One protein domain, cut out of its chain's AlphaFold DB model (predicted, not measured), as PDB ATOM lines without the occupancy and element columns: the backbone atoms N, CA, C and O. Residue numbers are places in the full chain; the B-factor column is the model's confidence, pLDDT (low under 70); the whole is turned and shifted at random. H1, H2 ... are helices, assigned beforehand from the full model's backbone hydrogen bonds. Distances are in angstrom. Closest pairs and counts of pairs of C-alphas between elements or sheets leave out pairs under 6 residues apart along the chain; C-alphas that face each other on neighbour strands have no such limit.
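This is residues 4 to 56 of the 59 residues of an uncharacterized protein of Cuneatibacter caecimuris (UniProt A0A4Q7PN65). Three short helices stand round a triangle: H1 and H2 make a hairpin that is splayed like a V, coming together at H1's residues 11 to 14 and H2's residues 36 to 40, and H3 packs on H1. The printed part has 53 residues, with three named helices in the order H1, H2, H3 and no named strand, and its class is all helix. It is compact, with a radius of gyration of the C-alphas of 9.9 A, and rounded, spanning 25 by 21 by 18 A.

Start at C-alpha 4, at (111.056, 118.150, 168.914), and go on to Ala 11 at (117.559, 130.149, 165.503), where H1 begins; it covers residues 11 to 24 and is 20.5 A long from first to last C-alpha. Next find H2, residues 30 to 42, 18.4 A long, beginning at C-alpha 30 at (122.119, 116.251, 180.091). H3, residues 47 to 53, is 10.3 A long and ends at C-alpha 53 at (114.498, 130.509, 178.510).

Look first at Ala 11 and Val 40, the closest C-alphas of H1 and H2, 7.6 A apart. There the two touch, H1 with residues 11 to 14 alone and H2 with residues 36 to 40 alone; this helical hairpin runs opposite ways at a shallow tilt of 31 degrees. H1 also touches H3, closest at the C-alphas of Leu 18 and His 53, 5.5 A apart, the same way at a steep tilt of 39 degrees. H2 and H3 are close but not clearly touching, with the C-alphas of Val 40 and Lys 47 closest at 7.6 A. In H2 and H3 every O i to N i+4 pair is within hydrogen-bond range; in H1, 9 of 10 are.

The C-alphas farthest apart, those of Glu 24 and Gly 44, are 25.6 A apart. The printed part has no cut, and the links H1 to H2 and H2 to H3 are tight. The mean pLDDT of the printed part is 80.3; look for values under 70 at residue 25, residue 47 and residues 51 to 56.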
ATOM      1  N   LYS A   4     111.332 116.788 169.396       82.75
ATOM      2  CA  LYS A   4     111.056 118.150 168.914       82.75
ATOM      3  C   LYS A   4     112.352 118.942 168.775       82.75
ATOM      4  O   LYS A   4     112.561 119.589 167.749       82.75
ATOM      5  N   LEU A   5     113.256 118.813 169.746       84.88
ATOM      6  CA  LEU A   5     114.562 119.471 169.738       84.88
ATOM      7  C   LEU A   5     115.412 119.035 168.532       84.88
ATOM      8  O   LEU A   5     116.017 119.875 167.870       84.88
ATOM      9  N   LYS A   6     115.382 117.746 168.163       85.69
ATOM     10  CA  LYS A   6     116.065 117.227 166.955       85.69
ATOM     11  C   LYS A   6     115.560 117.847 165.645       85.69
ATOM     12  O   LYS A   6     116.284 117.856 164.649       85.69
ATOM     13  N   LYS A   7     114.318 118.339 165.613       87.38
ATOM     14  CA  LYS A   7     113.707 118.959 164.422       87.38
ATOM     15  C   LYS A   7     114.047 120.447 164.288       87.38
ATOM     16  O   LYS A   7     113.771 121.033 163.241       87.38
ATOM     17  N   VAL A   8     114.671 121.054 165.298       87.44
ATOM     18  CA  VAL A   8     115.057 122.468 165.288       87.44
ATOM     19  C   VAL A   8     116.220 122.700 164.320       87.44
ATOM     20  O   VAL A   8     117.336 122.228 164.520       87.44
ATOM     21  N   LYS A   9     115.962 123.469 163.256       86.00
ATOM     22  CA  LYS A   9     116.962 123.808 162.223       86.00
ATOM     23  C   LYS A   9     117.305 125.293 162.148       86.00
ATOM     24  O   LYS A   9     118.233 125.662 161.434       86.00
ATOM     25  N   THR A  10     116.571 126.144 162.860       88.62
ATOM     26  CA  THR A  10     116.716 127.602 162.794       88.62
ATOM     27  C   THR A  10     116.815 128.204 164.187       88.62
ATOM     28  O   THR A  10     116.296 127.646 165.154       88.62
ATOM     29  N   ALA A  11     117.439 129.381 164.268       86.06
ATOM     30  CA  ALA A  11     117.559 130.149 165.503       86.06
ATOM     31  C   ALA A  11     116.187 130.442 166.130       86.06
ATOM     32  O   ALA A  11     115.993 130.242 167.325       86.06
ATOM     33  N   ASN A  12     115.212 130.836 165.304       86.25
ATOM     34  CA  ASN A  12     113.852 131.110 165.762       86.25
ATOM     35  C   ASN A  12     113.152 129.845 166.287       86.25
ATOM     36  O   ASN A  12     112.488 129.891 167.316       86.25
ATOM     37  N   GLY A  13     113.355 128.700 165.624       88.62
ATOM     38  CA  GLY A  13     112.826 127.421 166.095       88.62
ATOM     39  C   GLY A  13     113.418 127.002 167.441       88.62
ATOM     40  O   GLY A  13     112.700 126.461 168.275       88.62
ATOM     41  N   LEU A  14     114.701 127.303 167.684       88.25
ATOM     42  CA  LEU A  14     115.331 127.032 168.975       88.25
ATOM     43  C   LEU A  14     114.747 127.915 170.076       88.25
ATOM     44  O   LEU A  14     114.429 127.412 171.145       88.25
ATOM     45  N   VAL A  15     114.562 129.210 169.813       85.75
ATOM     46  CA  VAL A  15     113.946 130.138 170.776       85.75
ATOM     47  C   VAL A  15     112.519 129.706 171.118       85.75
ATOM     48  O   VAL A  15     112.179 129.656 172.295       85.75
ATOM     49  N   MET A  16     111.708 129.340 170.118       86.81
ATOM     50  CA  MET A  16     110.349 128.833 170.347       86.81
ATOM     51  C   MET A  16     110.351 127.554 171.183       86.81
ATOM     52  O   MET A  16     109.620 127.478 172.164       86.81
ATOM     53  N   TYR A  17     111.208 126.588 170.845       87.62
ATOM     54  CA  TYR A  17     111.336 125.350 171.613       87.62
ATOM     55  C   TYR A  17     111.703 125.620 173.078       87.62
ATOM     56  O   TYR A  17     111.083 125.074 173.988       87.62
ATOM     57  N   LEU A  18     112.688 126.491 173.314       84.69
ATOM     58  CA  LEU A  18     113.102 126.858 174.667       84.69
ATOM     59  C   LEU A  18     111.977 127.583 175.426       84.69
ATOM     60  O   LEU A  18     111.794 127.341 176.613       84.69
ATOM     61  N   ALA A  19     111.203 128.444 174.757       82.88
ATOM     62  CA  ALA A  19     110.076 129.148 175.363       82.88
ATOM     63  C   ALA A  19     108.905 128.216 175.722       82.88
ATOM     64  O   ALA A  19     108.328 128.364 176.796       82.88
ATOM     65  N   GLU A  20     108.567 127.253 174.860       83.25
ATOM     66  CA  GLU A  20     107.526 126.252 175.135       83.25
ATOM     67  C   GLU A  20     107.932 125.350 176.302       83.25
ATOM     68  O   GLU A  20     107.195 125.211 177.274       83.25
ATOM     69  N   HIS A  21     109.147 124.802 176.252       79.94
ATOM     70  CA  HIS A  21     109.649 123.910 177.295       79.94
ATOM     71  C   HIS A  21     109.832 124.630 178.641       79.94
ATOM     72  O   HIS A  21     109.606 124.058 179.704       79.94
ATOM     73  N   SER A  22     110.163 125.924 178.606       76.44
ATOM     74  CA  SER A  22     110.199 126.787 179.787       76.44
ATOM     75  C   SER A  22     108.862 126.859 180.525       76.44
ATOM     76  O   SER A  22     108.866 127.014 181.746       76.44
ATOM     77  N   MET A  23     107.732 126.782 179.817       71.50
ATOM     78  CA  MET A  23     106.405 126.806 180.440       71.50
ATOM     79  C   MET A  23     106.051 125.474 181.103       71.50
ATOM     80  O   MET A  23     105.274 125.453 182.054       71.50
ATOM     81  N   GLU A  24     106.638 124.375 180.628       71.88
ATOM     82  CA  GLU A  24     106.426 123.028 181.169       71.88
ATOM     83  C   GLU A  24     107.161 122.813 182.505       71.88
ATOM     84  O   GLU A  24     106.875 121.849 183.212       71.88
ATOM     85  N   ASN A  25     108.066 123.730 182.882       66.94
ATOM     86  CA  ASN A  25     108.852 123.701 184.124       66.94
ATOM     87  C   ASN A  25     109.603 122.367 184.329       66.94
ATOM     88  O   ASN A  25     109.817 121.916 185.456       66.94
ATOM     89  N   ALA A  26     109.962 121.722 183.218       70.44
ATOM     90  CA  ALA A  26     110.680 120.462 183.180       70.44
ATOM     91  C   ALA A  26     112.188 120.717 183.075       70.44
ATOM     92  O   ALA A  26     112.643 121.649 182.410       70.44
ATOM     93  N   GLU A  27     112.979 119.881 183.745       73.38
ATOM     94  CA  GLU A  27     114.430 119.943 183.618       73.38
ATOM     95  C   GLU A  27     114.888 119.277 182.324       73.38
ATOM     96  O   GLU A  27     114.475 118.163 181.998       73.38
ATOM     97  N   TYR A  28     115.808 119.934 181.617       79.25
ATOM     98  CA  TYR A  28     116.483 119.320 180.482       79.25
ATOM     99  C   TYR A  28     117.392 118.186 180.948       79.25
ATOM    100  O   TYR A  28     118.253 118.379 181.813       79.25
ATOM    101  N   ASP A  29     117.278 117.031 180.295       83.38
ATOM    102  CA  ASP A  29     118.263 115.969 180.439       83.38
ATOM    103  C   ASP A  29     119.658 116.428 179.941       83.38
ATOM    104  O   ASP A  29     119.754 117.341 179.106       83.38
ATOM    105  N   PRO A  30     120.759 115.827 180.437       83.62
ATOM    106  CA  PRO A  30     122.119 116.251 180.091       83.62
ATOM    107  C   PRO A  30     122.416 116.245 178.585       83.62
ATOM    108  O   PRO A  30     123.071 117.160 178.086       83.62
ATOM    109  N   GLU A  31     121.890 115.265 177.850       87.00
ATOM    110  CA  GLU A  31     122.078 115.136 176.400       87.00
ATOM    111  C   GLU A  31     121.353 116.272 175.654       87.00
ATOM    112  O   GLU A  31     121.928 116.931 174.783       87.00
ATOM    113  N   SER A  32     120.112 116.579 176.045       85.38
ATOM    114  CA  SER A  32     119.366 117.727 175.511       85.38
ATOM    115  C   SER A  32     120.068 119.055 175.811       85.38
ATOM    116  O   SER A  32     120.119 119.932 174.946       85.38
ATOM    117  N   ARG A  33     120.667 119.208 176.999       84.19
ATOM    118  CA  ARG A  33     121.430 120.408 177.385       84.19
ATOM    119  C   ARG A  33     122.646 120.639 176.495       84.19
ATOM    120  O   ARG A  33     122.832 121.755 176.002       84.19
ATOM    121  N   GLU A  34     123.462 119.610 176.286       87.75
ATOM    122  CA  GLU A  34     124.636 119.698 175.413       87.75
ATOM    123  C   GLU A  34     124.238 120.042 173.978       87.75
ATOM    124  O   GLU A  34     124.845 120.906 173.337       87.75
ATOM    125  N   TYR A  35     123.159 119.434 173.489       88.94
ATOM    126  CA  TYR A  35     122.674 119.706 172.146       88.94
ATOM    127  C   TYR A  35     122.129 121.128 171.982       88.94
ATOM    128  O   TYR A  35     122.461 121.799 171.004       88.94
ATOM    129  N   ILE A  36     121.360 121.632 172.950       87.69
ATOM    130  CA  ILE A  36     120.899 123.027 172.975       87.69
ATOM    131  C   ILE A  36     122.096 123.984 172.936       87.69
ATOM    132  O   ILE A  36     122.097 124.927 172.145       87.69
ATOM    133  N   MET A  37     123.138 123.731 173.736       85.56
ATOM    134  CA  MET A  37     124.356 124.550 173.727       85.56
ATOM    135  C   MET A  37     125.052 124.533 172.360       85.56
ATOM    136  O   MET A  37     125.439 125.591 171.857       85.56
ATOM    137  N   SER A  38     125.156 123.358 171.735       89.06
ATOM    138  CA  SER A  38     125.708 123.198 170.386       89.06
ATOM    139  C   SER A  38     124.903 123.974 169.338       89.06
ATOM    140  O   SER A  38     125.479 124.703 168.525       89.06
ATOM    141  N   LEU A  39     123.567 123.902 169.384       88.81
ATOM    142  CA  LEU A  39     122.697 124.652 168.475       88.81
ATOM    143  C   LEU A  39     122.820 126.163 168.681       88.81
ATOM    144  O   LEU A  39     122.941 126.892 167.699       88.81
ATOM    145  N   VAL A  40     122.846 126.634 169.931       87.19
ATOM    146  CA  VAL A  40     123.047 128.055 170.253       87.19
ATOM    147  C   VAL A  40     124.355 128.565 169.658       87.19
ATOM    148  O   VAL A  40     124.357 129.599 168.991       87.19
ATOM    149  N   GLN A  41     125.449 127.818 169.828       86.88
ATOM    150  CA  GLN A  41     126.747 128.182 169.265       86.88
ATOM    151  C   GLN A  41     126.733 128.160 167.730       86.88
ATOM    152  O   GLN A  41     127.188 129.114 167.100       86.88
ATOM    153  N   LYS A  42     126.172 127.109 167.120       88.94
ATOM    154  CA  LYS A  42     126.083 126.959 165.659       88.94
ATOM    155  C   LYS A  42     125.238 128.055 165.006       88.94
ATOM    156  O   LYS A  42     125.536 128.475 163.894       88.94
ATOM    157  N   MET A  43     124.184 128.499 165.685       87.19
ATOM    158  CA  MET A  43     123.253 129.519 165.196       87.19
ATOM    159  C   MET A  43     123.673 130.947 165.570       87.19
ATOM    160  O   MET A  43     122.955 131.886 165.235       87.19
ATOM    161  N   GLY A  44     124.804 131.123 166.263       85.19
ATOM    162  CA  GLY A  44     125.284 132.436 166.699       85.19
ATOM    163  C   GLY A  44     124.363 133.118 167.716       85.19
ATOM    164  O   GLY A  44     124.360 134.342 167.826       85.19
ATOM    165  N   LEU A  45     123.553 132.345 168.444       83.06
ATOM    166  CA  LEU A  45     122.646 132.879 169.450       83.06
ATOM    167  C   LEU A  45     123.432 133.293 170.698       83.06
ATOM    168  O   LEU A  45     124.326 132.590 171.171       83.06
ATOM    169  N   SER A  46     123.084 134.452 171.255       77.88
ATOM    170  CA  SER A  46     123.705 134.920 172.491       77.88
ATOM    171  C   SER A  46     123.345 133.995 173.652       77.88
ATOM    172  O   SER A  46     122.202 133.552 173.782       77.88
ATOM    173  N   LYS A  47     124.294 133.790 174.574       69.62
ATOM    174  CA  LYS A  47     124.060 133.091 175.850       69.62
ATOM    175  C   LYS A  47     122.908 133.707 176.659       69.62
ATOM    176  O   LYS A  47     122.344 133.033 177.514       69.62
ATOM    177  N   SER A  48     122.527 134.956 176.377       71.44
ATOM    178  CA  SER A  48     121.338 135.597 176.947       71.44
ATOM    179  C   SER A  48     120.035 134.877 176.590       71.44
ATOM    180  O   SER A  48     119.147 134.838 177.426       71.44
ATOM    181  N   VAL A  49     119.924 134.260 175.406       71.44
ATOM    182  CA  VAL A  49     118.738 133.477 174.999       71.44
ATOM    183  C   VAL A  49     118.562 132.258 175.896       71.44
ATOM    184  O   VAL A  49     117.456 131.974 176.352       71.44
ATOM    185  N   LEU A  50     119.672 131.588 176.221       70.88
ATOM    186  CA  LEU A  50     119.671 130.556 177.249       70.88
ATOM    187  C   LEU A  50     119.293 131.174 178.592       70.88
ATOM    188  O   LEU A  50     118.407 130.678 179.253       70.88
ATOM    189  N   ARG A  51     119.860 132.304 179.002       67.88
ATOM    190  CA  ARG A  51     119.488 132.884 180.301       67.88
ATOM    191  C   ARG A  51     117.996 133.274 180.404       67.88
ATOM    192  O   ARG A  51     117.426 133.170 181.478       67.88
ATOM    193  N   THR A  52     117.351 133.669 179.310       68.44
ATOM    194  CA  THR A  52     115.917 134.012 179.298       68.44
ATOM    195  C   THR A  52     115.003 132.784 179.353       68.44
ATOM    196  O   THR A  52     113.961 132.846 179.994       68.44
ATOM    197  N   HIS A  53     115.377 131.680 178.695       66.31
ATOM    198  CA  HIS A  53     114.498 130.509 178.510       66.31
ATOM    199  C   HIS A  53     115.022 129.196 179.117       66.31
ATOM    200  O   HIS A  53     114.331 128.189 179.116       66.31
ATOM    201  N   TYR A  54     116.256 129.185 179.602       62.72
ATOM    202  CA  TYR A  54     116.941 128.061 180.248       62.72
ATOM    203  C   TYR A  54     117.076 128.304 181.758       62.72
ATOM    204  O   TYR A  54     117.120 127.356 182.533       62.72
ATOM    205  N   ASP A  55     117.122 129.569 182.194       56.69
ATOM    206  CA  ASP A  55     117.232 129.969 183.605       56.69
ATOM    207  C   ASP A  55     115.847 130.074 184.287       56.69
ATOM    208  O   ASP A  55     115.601 130.954 185.116       56.69
ATOM    209  N   ILE A  56     114.931 129.140 183.986       49.16
ATOM    210  CA  ILE A  56     113.761 128.851 184.842       49.16
ATOM    211  C   ILE A  56     114.246 128.023 186.034       49.16
ATOM    212  O   ILE A  56     113.866 126.885 186.263       49.16
TER     213      ILE A  56